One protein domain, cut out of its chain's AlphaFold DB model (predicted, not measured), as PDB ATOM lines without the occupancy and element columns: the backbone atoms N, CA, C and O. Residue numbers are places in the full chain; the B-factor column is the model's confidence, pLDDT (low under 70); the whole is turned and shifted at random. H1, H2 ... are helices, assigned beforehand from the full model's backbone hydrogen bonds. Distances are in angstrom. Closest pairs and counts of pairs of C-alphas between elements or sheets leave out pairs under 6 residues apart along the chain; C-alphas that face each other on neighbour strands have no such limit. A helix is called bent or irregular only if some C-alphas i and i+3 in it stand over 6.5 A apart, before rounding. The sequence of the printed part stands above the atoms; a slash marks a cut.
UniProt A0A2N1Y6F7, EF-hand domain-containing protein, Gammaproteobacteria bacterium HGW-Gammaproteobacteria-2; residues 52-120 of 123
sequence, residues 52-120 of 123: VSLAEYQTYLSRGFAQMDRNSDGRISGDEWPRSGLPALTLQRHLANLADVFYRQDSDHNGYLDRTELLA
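This is residues 52 to 120 of the 123 residues of the protein "EF-hand domain-containing protein" of Gammaproteobacteria bacterium HGW-Gammaproteobacteria-2 (UniProt A0A2N1Y6F7). Two helices of equal residue count, H1 and H2, make a helical hairpin whose arms run opposite ways and slant across each other, with a long loop, residues 69 to 90, at one end of the pair and a short third helix, H3, near the last residue of H2 at the other end. The hairpin and the loops at its two ends give a rod, with the C-alphas spanning 40 by 19 by 17 A along their three main axes. The printed part has 69 residues, with three named helices in the order H1, H2, H3 along the chain and no named strand. The class is all helix, with 35 of the 69 printed residues in the helices. The whole is loose, with a radius of gyration of the C-alphas of 13.9 A.

Begin with H1, residues 54 to 68, which shares the greatest length by residues, 15, with H2, residues 91 to 105. Look at Gln 58 and Leu 95: their C-alphas, the closest of the two helices, are 6.4 A apart. H1 and H2 touch, with 11 pairs of C-alphas within 8 A and 10.7 A from centre to centre. Their lines stand at a steep tilt of 44 degrees, and they run opposite ways. They form a helical hairpin, joined by a long link of 22 residues. From H2 move on to H3, residues 115 to 119, and compare Gln 105 with Glu 117: their C-alphas, the closest of H2 and H3, are 5.8 A apart. With 2 pairs of C-alphas within 8 A, these two helices are close but not clearly touching, and their centres are 16.6 A apart. H1 and H3 are apart, with no C-alpha of the one within 8 A of the other. Two short pairings lie outside any named strand, both antiparallel: look for residues 52 to 53 with residues 112 to 113, and for residues 75 to 76 with residues 89 to 90. On the helix backbones you will find every O i to N i+4 pair within hydrogen-bond range in H2 and H3, and 8 of 11 such pairs in H1.

Find C-alpha 54 of Leu 54 at (6.842, 32.371, -31.226); from there H1 runs 21.6 A to C-alpha 68 of Met 68 at (-10.242, 40.485, -20.784). After the loop of residues 69 to 90, pick up H2 at C-alpha 91 of Leu 91, at (-5.205, 41.984, -30.307), and follow it as x rises to C-alpha 105 of Gln 105, 20.8 A from its first. H3 is a helix of 5 residues that begins at Arg 115 and ends at C-alpha 119 of Leu 119, at (13.335, 32.822, -17.123). No helix is bent.

Look to Asp 79 and Asp 108 for the two C-alphas farthest apart in the domain, 40.2 A. The first and last printed C-alphas, those of Val 52 and Ala 120, are 13.8 A apart. The printed part runs from residue 52 to residue 120 of a full chain of 123 residues, and it has no cut. The link from H1 to H2 is long; its residues 69 to 90 have C-alphas that lie 10 to 20 A from the mean of the C-alphas. The link from H2 to H3 is short, with 9 residues. In the B-factor column of this model the mean pLDDT of the printed part is 90.1, and no printed residue is under 70.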
ATOM      1  N   VAL A  52      10.149  26.978 -26.531       96.56
ATOM      2  CA  VAL A  52       8.910  27.702 -26.853       96.56
ATOM      3  C   VAL A  52       9.087  28.471 -28.148       96.56
ATOM      4  O   VAL A  52       9.903  29.387 -28.224       96.56
ATOM      5  N   SER A  53       8.300  28.131 -29.163       97.06
ATOM      6  CA  SER A  53       8.240  28.889 -30.412       97.06
ATOM      7  C   SER A  53       7.446  30.192 -30.258       97.06
ATOM      8  O   SER A  53       6.621  30.357 -29.354       97.06
ATOM      9  N   LEU A  54       7.621  31.127 -31.198       96.25
ATOM     10  CA  LEU A  54       6.842  32.371 -31.226       96.25
ATOM     11  C   LEU A  54       5.326  32.113 -31.280       96.25
ATOM     12  O   LEU A  54       4.545  32.838 -30.658       96.25
ATOM     13  N   ALA A  55       4.903  31.089 -32.023       96.50
ATOM     14  CA  ALA A  55       3.493  30.741 -32.171       96.50
ATOM     15  C   ALA A  55       2.897  30.249 -30.844       96.50
ATOM     16  O   ALA A  55       1.802  30.669 -30.462       96.50
ATOM     17  N   GLU A  56       3.629  29.411 -30.116       96.75
ATOM     18  CA  GLU A  56       3.239  28.921 -28.791       96.75
ATOM     19  C   GLU A  56       3.223  30.041 -27.755       96.75
ATOM     20  O   GLU A  56       2.253  30.187 -27.007       96.75
ATOM     21  N   TYR A  57       4.240  30.903 -27.783       94.94
ATOM     22  CA  TYR A  57       4.330  32.080 -26.928       94.94
ATOM     23  C   TYR A  57       3.115  33.005 -27.106       94.94
ATOM     24  O   TYR A  57       2.436  33.362 -26.138       94.94
ATOM     25  N   GLN A  58       2.778  33.343 -28.357       95.62
ATOM     26  CA  GLN A  58       1.610  34.162 -28.685       95.62
ATOM     27  C   GLN A  58       0.292  33.471 -28.324       95.62
ATOM     28  O   GLN A  58      -0.601  34.103 -27.756       95.62
ATOM     29  N   THR A  59       0.163  32.178 -28.621       94.88
ATOM     30  CA  THR A  59      -1.040  31.392 -28.319       94.88
ATOM     31  C   THR A  59      -1.305  31.333 -26.823       94.88
ATOM     32  O   THR A  59      -2.446  31.496 -26.399       94.88
ATOM     33  N   TYR A  60      -0.280  31.119 -26.000       93.69
ATOM     34  CA  TYR A  60      -0.454  31.070 -24.554       93.69
ATOM     35  C   TYR A  60      -0.832  32.440 -23.980       93.69
ATOM     36  O   TYR A  60      -1.808  32.548 -23.236       93.69
ATOM     37  N   LEU A  61      -0.103  33.500 -24.345       92.44
ATOM     38  CA  LEU A  61      -0.283  34.825 -23.743       92.44
ATOM     39  C   LEU A  61      -1.541  35.550 -24.246       92.44
ATOM     40  O   LEU A  61      -2.196  36.249 -23.470       92.44
ATOM     41  N   SER A  62      -1.964  35.303 -25.490       93.38
ATOM     42  CA  SER A  62      -3.234  35.828 -26.015       93.38
ATOM     43  C   SER A  62      -4.472  35.262 -25.305       93.38
ATOM     44  O   SER A  62      -5.526  35.896 -25.335       93.38
ATOM     45  N   ARG A  63      -4.371  34.140 -24.573       92.19
ATOM     46  CA  ARG A  63      -5.482  33.641 -23.734       92.19
ATOM     47  C   ARG A  63      -5.873  34.631 -22.644       92.19
ATOM     48  O   ARG A  63      -7.044  34.694 -22.281       92.19
ATOM     49  N   GLY A  64      -4.910  35.385 -22.110       88.81
ATOM     50  CA  GLY A  64      -5.179  36.448 -21.144       88.81
ATOM     51  C   GLY A  64      -5.923  37.617 -21.786       88.81
ATOM     52  O   GLY A  64      -6.851  38.154 -21.188       88.81
ATOM     53  N   PHE A  65      -5.573  37.954 -23.031       91.31
ATOM     54  CA  PHE A  65      -6.289  38.955 -23.818       91.31
ATOM     55  C   PHE A  65      -7.748  38.539 -24.042       91.31
ATOM     56  O   PHE A  65      -8.652  39.295 -23.707       91.31
ATOM     57  N   ALA A  66      -7.978  37.309 -24.510       90.38
ATOM     58  CA  ALA A  66      -9.321  36.781 -24.757       90.38
ATOM     59  C   ALA A  66     -10.192  36.694 -23.488       90.38
ATOM     60  O   ALA A  66     -11.412  36.728 -23.573       90.38
ATOM     61  N   GLN A  67      -9.583  36.584 -22.303       90.00
ATOM     62  CA  GLN A  67     -10.308  36.638 -21.028       90.00
ATOM     63  C   GLN A  67     -10.698  38.063 -20.612       90.00
ATOM     64  O   GLN A  67     -11.637  38.233 -19.832       90.00
ATOM     65  N   MET A  68      -9.965  39.077 -21.078       87.75
ATOM     66  CA  MET A  68     -10.242  40.485 -20.784       87.75
ATOM     67  C   MET A  68     -11.204  41.118 -21.792       87.75
ATOM     68  O   MET A  68     -12.021  41.938 -21.388       87.75
ATOM     69  N   ASP A  69     -11.122  40.715 -23.059       90.50
ATOM     70  CA  ASP A  69     -12.016  41.112 -24.151       90.50
ATOM     71  C   ASP A  69     -13.388  40.428 -23.987       90.50
ATOM     72  O   ASP A  69     -13.647  39.329 -24.489       90.50
ATOM     73  N   ARG A  70     -14.263  41.045 -23.187       88.75
ATOM     74  CA  ARG A  70     -15.548  40.455 -22.771       88.75
ATOM     75  C   ARG A  70     -16.585  40.524 -23.874       88.75
ATOM     76  O   ARG A  70     -17.478  39.678 -23.916       88.75
ATOM     77  N   ASN A  71     -16.507  41.552 -24.711       88.88
ATOM     78  CA  ASN A  71     -17.402  41.719 -25.848       88.88
ATOM     79  C   ASN A  71     -16.889  40.998 -27.113       88.88
ATOM     80  O   ASN A  71     -17.638  40.902 -28.085       88.88
ATOM     81  N   SER A  72     -15.672  40.437 -27.068       88.81
ATOM     82  CA  SER A  72     -15.028  39.698 -28.159       88.81
ATOM     83  C   SER A  72     -14.885  40.527 -29.437       88.81
ATOM     84  O   SER A  72     -15.012  40.001 -30.546       88.81
ATOM     85  N   ASP A  73     -14.640  41.829 -29.292       89.12
ATOM     86  CA  ASP A  73     -14.469  42.749 -30.418       89.12
ATOM     87  C   ASP A  73     -13.007  42.847 -30.905       89.12
ATOM     88  O   ASP A  73     -12.700  43.550 -31.877       89.12
ATOM     89  N   GLY A  74     -12.100  42.100 -30.267       87.44
ATOM     90  CA  GLY A  74     -10.676  42.066 -30.582       87.44
ATOM     91  C   GLY A  74      -9.895  43.232 -29.976       87.44
ATOM     92  O   GLY A  74      -8.752  43.492 -30.393       87.44
ATOM     93  N   ARG A  75     -10.483  43.967 -29.028       90.69
ATOM     94  CA  ARG A  75      -9.885  45.109 -28.336       90.69
ATOM     95  C   ARG A  75     -10.260  45.069 -26.857       90.69
ATOM     96  O   ARG A  75     -11.375  44.761 -26.502       90.69
ATOM     97  N   ILE A  76      -9.321  45.452 -25.996       87.00
ATOM     98  CA  ILE A  76      -9.604  45.702 -24.579       87.00
ATOM     99  C   ILE A  76      -9.767  47.205 -24.410       87.00
ATOM    100  O   ILE A  76      -8.783  47.955 -24.493       87.00
ATOM    101  N   SER A  77     -11.005  47.642 -24.207       84.69
ATOM    102  CA  SER A  77     -11.376  49.051 -24.060       84.69
ATOM    103  C   SER A  77     -11.327  49.513 -22.599       84.69
ATOM    104  O   SER A  77     -11.215  48.711 -21.675       84.69
ATOM    105  N   GLY A  78     -11.384  50.830 -22.362       81.81
ATOM    106  CA  GLY A  78     -11.263  51.436 -21.024       81.81
ATOM    107  C   GLY A  78     -12.209  50.853 -19.964       81.81
ATOM    108  O   GLY A  78     -11.832  50.781 -18.796       81.81
ATOM    109  N   ASP A  79     -13.395  50.411 -20.384       80.06
ATOM    110  CA  ASP A  79     -14.420  49.793 -19.534       80.06
ATOM    111  C   ASP A  79     -14.122  48.323 -19.178       80.06
ATOM    112  O   ASP A  79     -14.677  47.783 -18.222       80.06
ATOM    113  N   GLU A  80     -13.233  47.674 -19.930       82.50
ATOM    114  CA  GLU A  80     -12.790  46.293 -19.706       82.50
ATOM    115  C   GLU A  80     -11.500  46.228 -18.884       82.50
ATOM    116  O   GLU A  80     -11.168  45.189 -18.306       82.50
ATOM    117  N   TRP A  81     -10.793  47.354 -18.756       79.25
ATOM    118  CA  TRP A  81      -9.669  47.465 -17.841       79.25
ATOM    119  C   TRP A  81     -10.154  47.562 -16.387       79.25
ATOM    120  O   TRP A  81     -11.004  48.392 -16.065       79.25
ATOM    121  N   PRO A  82      -9.532  46.831 -15.443       75.56
ATOM    122  CA  PRO A  82      -9.795  47.023 -14.015       75.56
ATOM    123  C   PRO A  82      -9.420  48.433 -13.530       75.56
ATOM    124  O   PRO A  82      -9.865  48.872 -12.470       75.56
ATOM    125  N   ARG A  83      -8.595  49.153 -14.300       72.88
ATOM    126  CA  ARG A  83      -8.244  50.553 -14.076       72.88
ATOM    127  C   ARG A  83      -8.709  51.381 -15.273       72.88
ATOM    128  O   ARG A  83      -8.109  51.309 -16.343       72.88
ATOM    129  N   SER A  84      -9.753  52.178 -15.066       73.75
ATOM    130  CA  SER A  84     -10.290  53.082 -16.088       73.75
ATOM    131  C   SER A  84      -9.229  54.097 -16.554       73.75
ATOM    132  O   SER A  84      -8.433  54.586 -15.746       73.75
ATOM    133  N   GLY A  85      -9.216  54.401 -17.857       74.75
ATOM    134  CA  GLY A  85      -8.350  55.419 -18.470       74.75
ATOM    135  C   GLY A  85      -7.125  54.904 -19.238       74.75
ATOM    136  O   GLY A  85      -6.355  55.720 -19.744       74.75
ATOM    137  N   LEU A  86      -6.924  53.587 -19.356       80.62
ATOM    138  CA  LEU A  86      -5.911  53.035 -20.262       80.62
ATOM    139  C   LEU A  86      -6.382  53.113 -21.726       80.62
ATOM    140  O   LEU A  86      -7.576  52.944 -21.992       80.62
ATOM    141  N   PRO A  87      -5.473  53.373 -22.686       82.56
ATOM    142  CA  PRO A  87      -5.821  53.346 -24.101       82.56
ATOM    143  C   PRO A  87      -6.290  51.947 -24.510       82.56
ATOM    144  O   PRO A  87      -5.819  50.943 -23.972       82.56
ATOM    145  N   ALA A  88      -7.191  51.884 -25.494       85.56
ATOM    146  CA  ALA A  88      -7.660  50.610 -26.018       85.56
ATOM    147  C   ALA A  88      -6.485  49.802 -26.597       85.56
ATOM    148  O   ALA A  88      -5.737  50.298 -27.445       85.56
ATOM    149  N   LEU A  89      -6.330  48.556 -26.149       90.00
ATOM    150  CA  LEU A  89      -5.305  47.644 -26.652       90.00
ATOM    151  C   LEU A  89      -5.947  46.679 -27.643       90.00
ATOM    152  O   LEU A  89      -6.845  45.934 -27.278       90.00
ATOM    153  N   THR A  90      -5.484  46.665 -28.892       93.12
ATOM    154  CA  THR A  90      -5.978  45.712 -29.898       93.12
ATOM    155  C   THR A  90      -5.221  44.392 -29.826       93.12
ATOM    156  O   THR A  90      -4.033  44.382 -29.488       93.12
ATOM    157  N   LEU A  91      -5.862  43.290 -30.226       92.12
ATOM    158  CA  LEU A  91      -5.205  41.984 -30.307       92.12
ATOM    159  C   LEU A  91      -3.977  42.036 -31.225       92.12
ATOM    160  O   LEU A  91      -2.904  41.580 -30.851       92.12
ATOM    161  N   GLN A  92      -4.098  42.667 -32.396       93.19
ATOM    162  CA  GLN A  92      -2.976  42.820 -33.325       93.19
ATOM    163  C   GLN A  92      -1.792  43.550 -32.678       93.19
ATOM    164  O   GLN A  92      -0.646  43.129 -32.827       93.19
ATOM    165  N   ARG A  93      -2.054  44.638 -31.938       92.69
ATOM    166  CA  ARG A  93      -0.992  45.369 -31.241       92.69
ATOM    167  C   ARG A  93      -0.394  44.533 -30.114       92.69
ATOM    168  O   ARG A  93       0.815  44.576 -29.917       92.69
ATOM    169  N   HIS A  94      -1.222  43.777 -29.398       92.88
ATOM    170  CA  HIS A  94      -0.771  42.861 -28.362       92.88
ATOM    171  C   HIS A  94       0.162  41.784 -28.934       92.88
ATOM    172  O   HIS A  94       1.269  41.634 -28.432       92.88
ATOM    173  N   LEU A  95      -0.219  41.124 -30.031       94.19
ATOM    174  CA  LEU A  95       0.607  40.116 -30.705       94.19
ATOM    175  C   LEU A  95       1.934  40.693 -31.218       94.19
ATOM    176  O   LEU A  95       2.977  40.073 -31.032       94.19
ATOM    177  N   ALA A  96       1.916  41.899 -31.798       95.06
ATOM    178  CA  ALA A  96       3.140  42.578 -32.224       95.06
ATOM    179  C   ALA A  96       4.078  42.853 -31.038       95.06
ATOM    180  O   ALA A  96       5.261  42.536 -31.095       95.06
ATOM    181  N   ASN A  97       3.538  43.360 -29.926       93.62
ATOM    182  CA  ASN A  97       4.327  43.576 -28.717       93.62
ATOM    183  C   ASN A  97       4.883  42.255 -28.151       93.62
ATOM    184  O   ASN A  97       6.002  42.241 -27.647       93.62
ATOM    185  N   LEU A  98       4.120  41.155 -28.210       94.00
ATOM    186  CA  LEU A  98       4.591  39.836 -27.779       94.00
ATOM    187  C   LEU A  98       5.743  39.338 -28.651       94.00
ATOM    188  O   LEU A  98       6.699  38.794 -28.109       94.00
ATOM    189  N   ALA A  99       5.680  39.553 -29.965       95.25
ATOM    190  CA  ALA A  99       6.790  39.246 -30.858       95.25
ATOM    191  C   ALA A  99       8.034  40.080 -30.522       95.25
ATOM    192  O   ALA A  99       9.121  39.530 -30.396       95.25
ATOM    193  N   ASP A 100       7.873  41.382 -30.272       94.75
ATOM    194  CA  ASP A 100       8.992  42.238 -29.862       94.75
ATOM    195  C   ASP A 100       9.624  41.775 -28.539       94.75
ATOM    196  O   ASP A 100      10.842  41.810 -28.386       94.75
ATOM    197  N   VAL A 101       8.807  41.362 -27.561       92.25
ATOM    198  CA  VAL A 101       9.303  40.797 -26.292       92.25
ATOM    199  C   VAL A 101      10.030  39.483 -26.543       92.25
ATOM    200  O   VAL A 101      11.127  39.308 -26.025       92.25
ATOM    201  N   PHE A 102       9.449  38.598 -27.351       94.81
ATOM    202  CA  PHE A 102      10.045  37.318 -27.710       94.81
ATOM    203  C   PHE A 102      11.446  37.511 -28.296       94.81
ATOM    204  O   PHE A 102      12.396  36.928 -27.792       94.81
ATOM    205  N   TYR A 103      11.606  38.401 -29.279       93.50
ATOM    206  CA  TYR A 103      12.907  38.640 -29.912       93.50
ATOM    207  C   TYR A 103      13.942  39.299 -28.996       93.50
ATOM    208  O   TYR A 103      15.136  39.127 -29.212       93.50
ATOM    209  N   ARG A 104      13.516  40.058 -27.979       92.38
ATOM    210  CA  ARG A 104      14.439  40.569 -26.947       92.38
ATOM    211  C   ARG A 104      14.905  39.477 -25.990       92.38
ATOM    212  O   ARG A 104      15.951  39.616 -25.361       92.38
ATOM    213  N   GLN A 105      14.099  38.435 -25.844       92.19
ATOM    214  CA  GLN A 105      14.360  37.320 -24.950       92.19
ATOM    215  C   GLN A 105      15.228  36.248 -25.625       92.19
ATOM    216  O   GLN A 105      16.140  35.730 -24.981       92.19
ATOM    217  N   ASP A 106      14.954  35.981 -26.907       94.38
ATOM    218  CA  ASP A 106      15.686  35.087 -27.815       94.38
ATOM    219  C   ASP A 106      17.088  35.656 -28.049       94.38
ATOM    220  O   ASP A 106      17.325  36.480 -28.939       94.38
ATOM    221  N   SER A 107      17.993  35.296 -27.143       93.19
ATOM    222  CA  SER A 107      19.309  35.912 -27.001       93.19
ATOM    223  C   SER A 107      20.306  35.311 -27.978       93.19
ATOM    224  O   SER A 107      21.255  35.990 -28.378       93.19
ATOM    225  N   ASP A 108      20.120  34.042 -28.335       94.00
ATOM    226  CA  ASP A 108      20.922  33.366 -29.350       94.00
ATOM    227  C   ASP A 108      20.327  33.481 -30.770       94.00
ATOM    228  O   ASP A 108      20.995  33.112 -31.742       94.00
ATOM    229  N   HIS A 109      19.137  34.077 -30.899       94.25
ATOM    230  CA  HIS A 109      18.422  34.328 -32.151       94.25
ATOM    231  C   HIS A 109      18.104  33.049 -32.930       94.25
ATOM    232  O   HIS A 109      18.122  33.033 -34.169       94.25
ATOM    233  N   ASN A 110      17.824  31.961 -32.214       94.88
ATOM    234  CA  ASN A 110      17.513  30.671 -32.815       94.88
ATOM    235  C   ASN A 110      16.024  30.524 -33.196       94.88
ATOM    236  O   ASN A 110      15.656  29.544 -33.851       94.88
ATOM    237  N   GLY A 111      15.175  31.495 -32.832       95.06
ATOM    238  CA  GLY A 111      13.737  31.490 -33.106       95.06
ATOM    239  C   GLY A 111      12.888  30.758 -32.061       95.06
ATOM    240  O   GLY A 111      11.693  30.546 -32.293       95.06
ATOM    241  N   TYR A 112      13.477  30.390 -30.926       96.19
ATOM    242  CA  TYR A 112      12.853  29.711 -29.795       96.19
ATOM    243  C   TYR A 112      13.315  30.348 -28.484       96.19
ATOM    244  O   TYR A 112      14.367  30.964 -28.422       96.19
ATOM    245  N   LEU A 113      12.529  30.166 -27.422       94.12
ATOM    246  CA  LEU A 113      12.961  30.472 -26.062       94.12
ATOM    247  C   LEU A 113      13.226  29.181 -25.310       94.12
ATOM    248  O   LEU A 113      12.313  28.375 -25.096       94.12
ATOM    249  N   ASP A 114      14.470  28.999 -24.884       93.38
ATOM    250  CA  ASP A 114      14.822  27.930 -23.962       93.38
ATOM    251  C   ASP A 114      14.485  28.287 -22.498       93.38
ATOM    252  O   ASP A 114      13.935  29.342 -22.176       93.38
ATOM    253  N   ARG A 115      14.795  27.378 -21.564       91.00
ATOM    254  CA  ARG A 115      14.508  27.564 -20.124       91.00
ATOM    255  C   ARG A 115      15.229  28.766 -19.538       91.00
ATOM    256  O   ARG A 115      14.702  29.425 -18.647       91.00
ATOM    257  N   THR A 116      16.455  28.978 -19.978       90.19
ATOM    258  CA  THR A 116      17.328  30.043 -19.504       90.19
ATOM    259  C   THR A 116      16.825  31.378 -20.021       90.19
ATOM    260  O   THR A 116      16.723  32.331 -19.253       90.19
ATOM    261  N   GLU A 117      16.453  31.427 -21.296       91.88
ATOM    262  CA  GLU A 117      15.925  32.618 -21.947       91.88
ATOM    263  C   GLU A 117      14.552  32.968 -21.397       91.88
ATOM    264  O   GLU A 117      14.367  34.082 -20.935       91.88
ATOM    265  N   LEU A 118      13.611  32.028 -21.308       88.69
ATOM    266  CA  LEU A 118      12.258  32.305 -20.816       88.69
ATOM    267  C   LEU A 118      12.226  32.795 -19.350       88.69
ATOM    268  O   LEU A 118      11.315  33.529 -18.968       88.69
ATOM    269  N   LEU A 119      13.205  32.397 -18.526       86.19
ATOM    270  CA  LEU A 119      13.335  32.822 -17.123       86.19
ATOM    271  C   LEU A 119      14.204  34.073 -16.933       86.19
ATOM    272  O   LEU A 119      14.230  34.637 -15.834       86.19
ATOM    273  N   ALA A 120      14.937  34.504 -17.959       82.94
ATOM    274  CA  ALA A 120      15.741  35.711 -17.871       82.94
ATOM    275  C   ALA A 120      14.838  36.959 -17.762       82.94
ATOM    276  O   ALA A 120      13.719  36.986 -18.275       82.94
TER     277      ALA A 120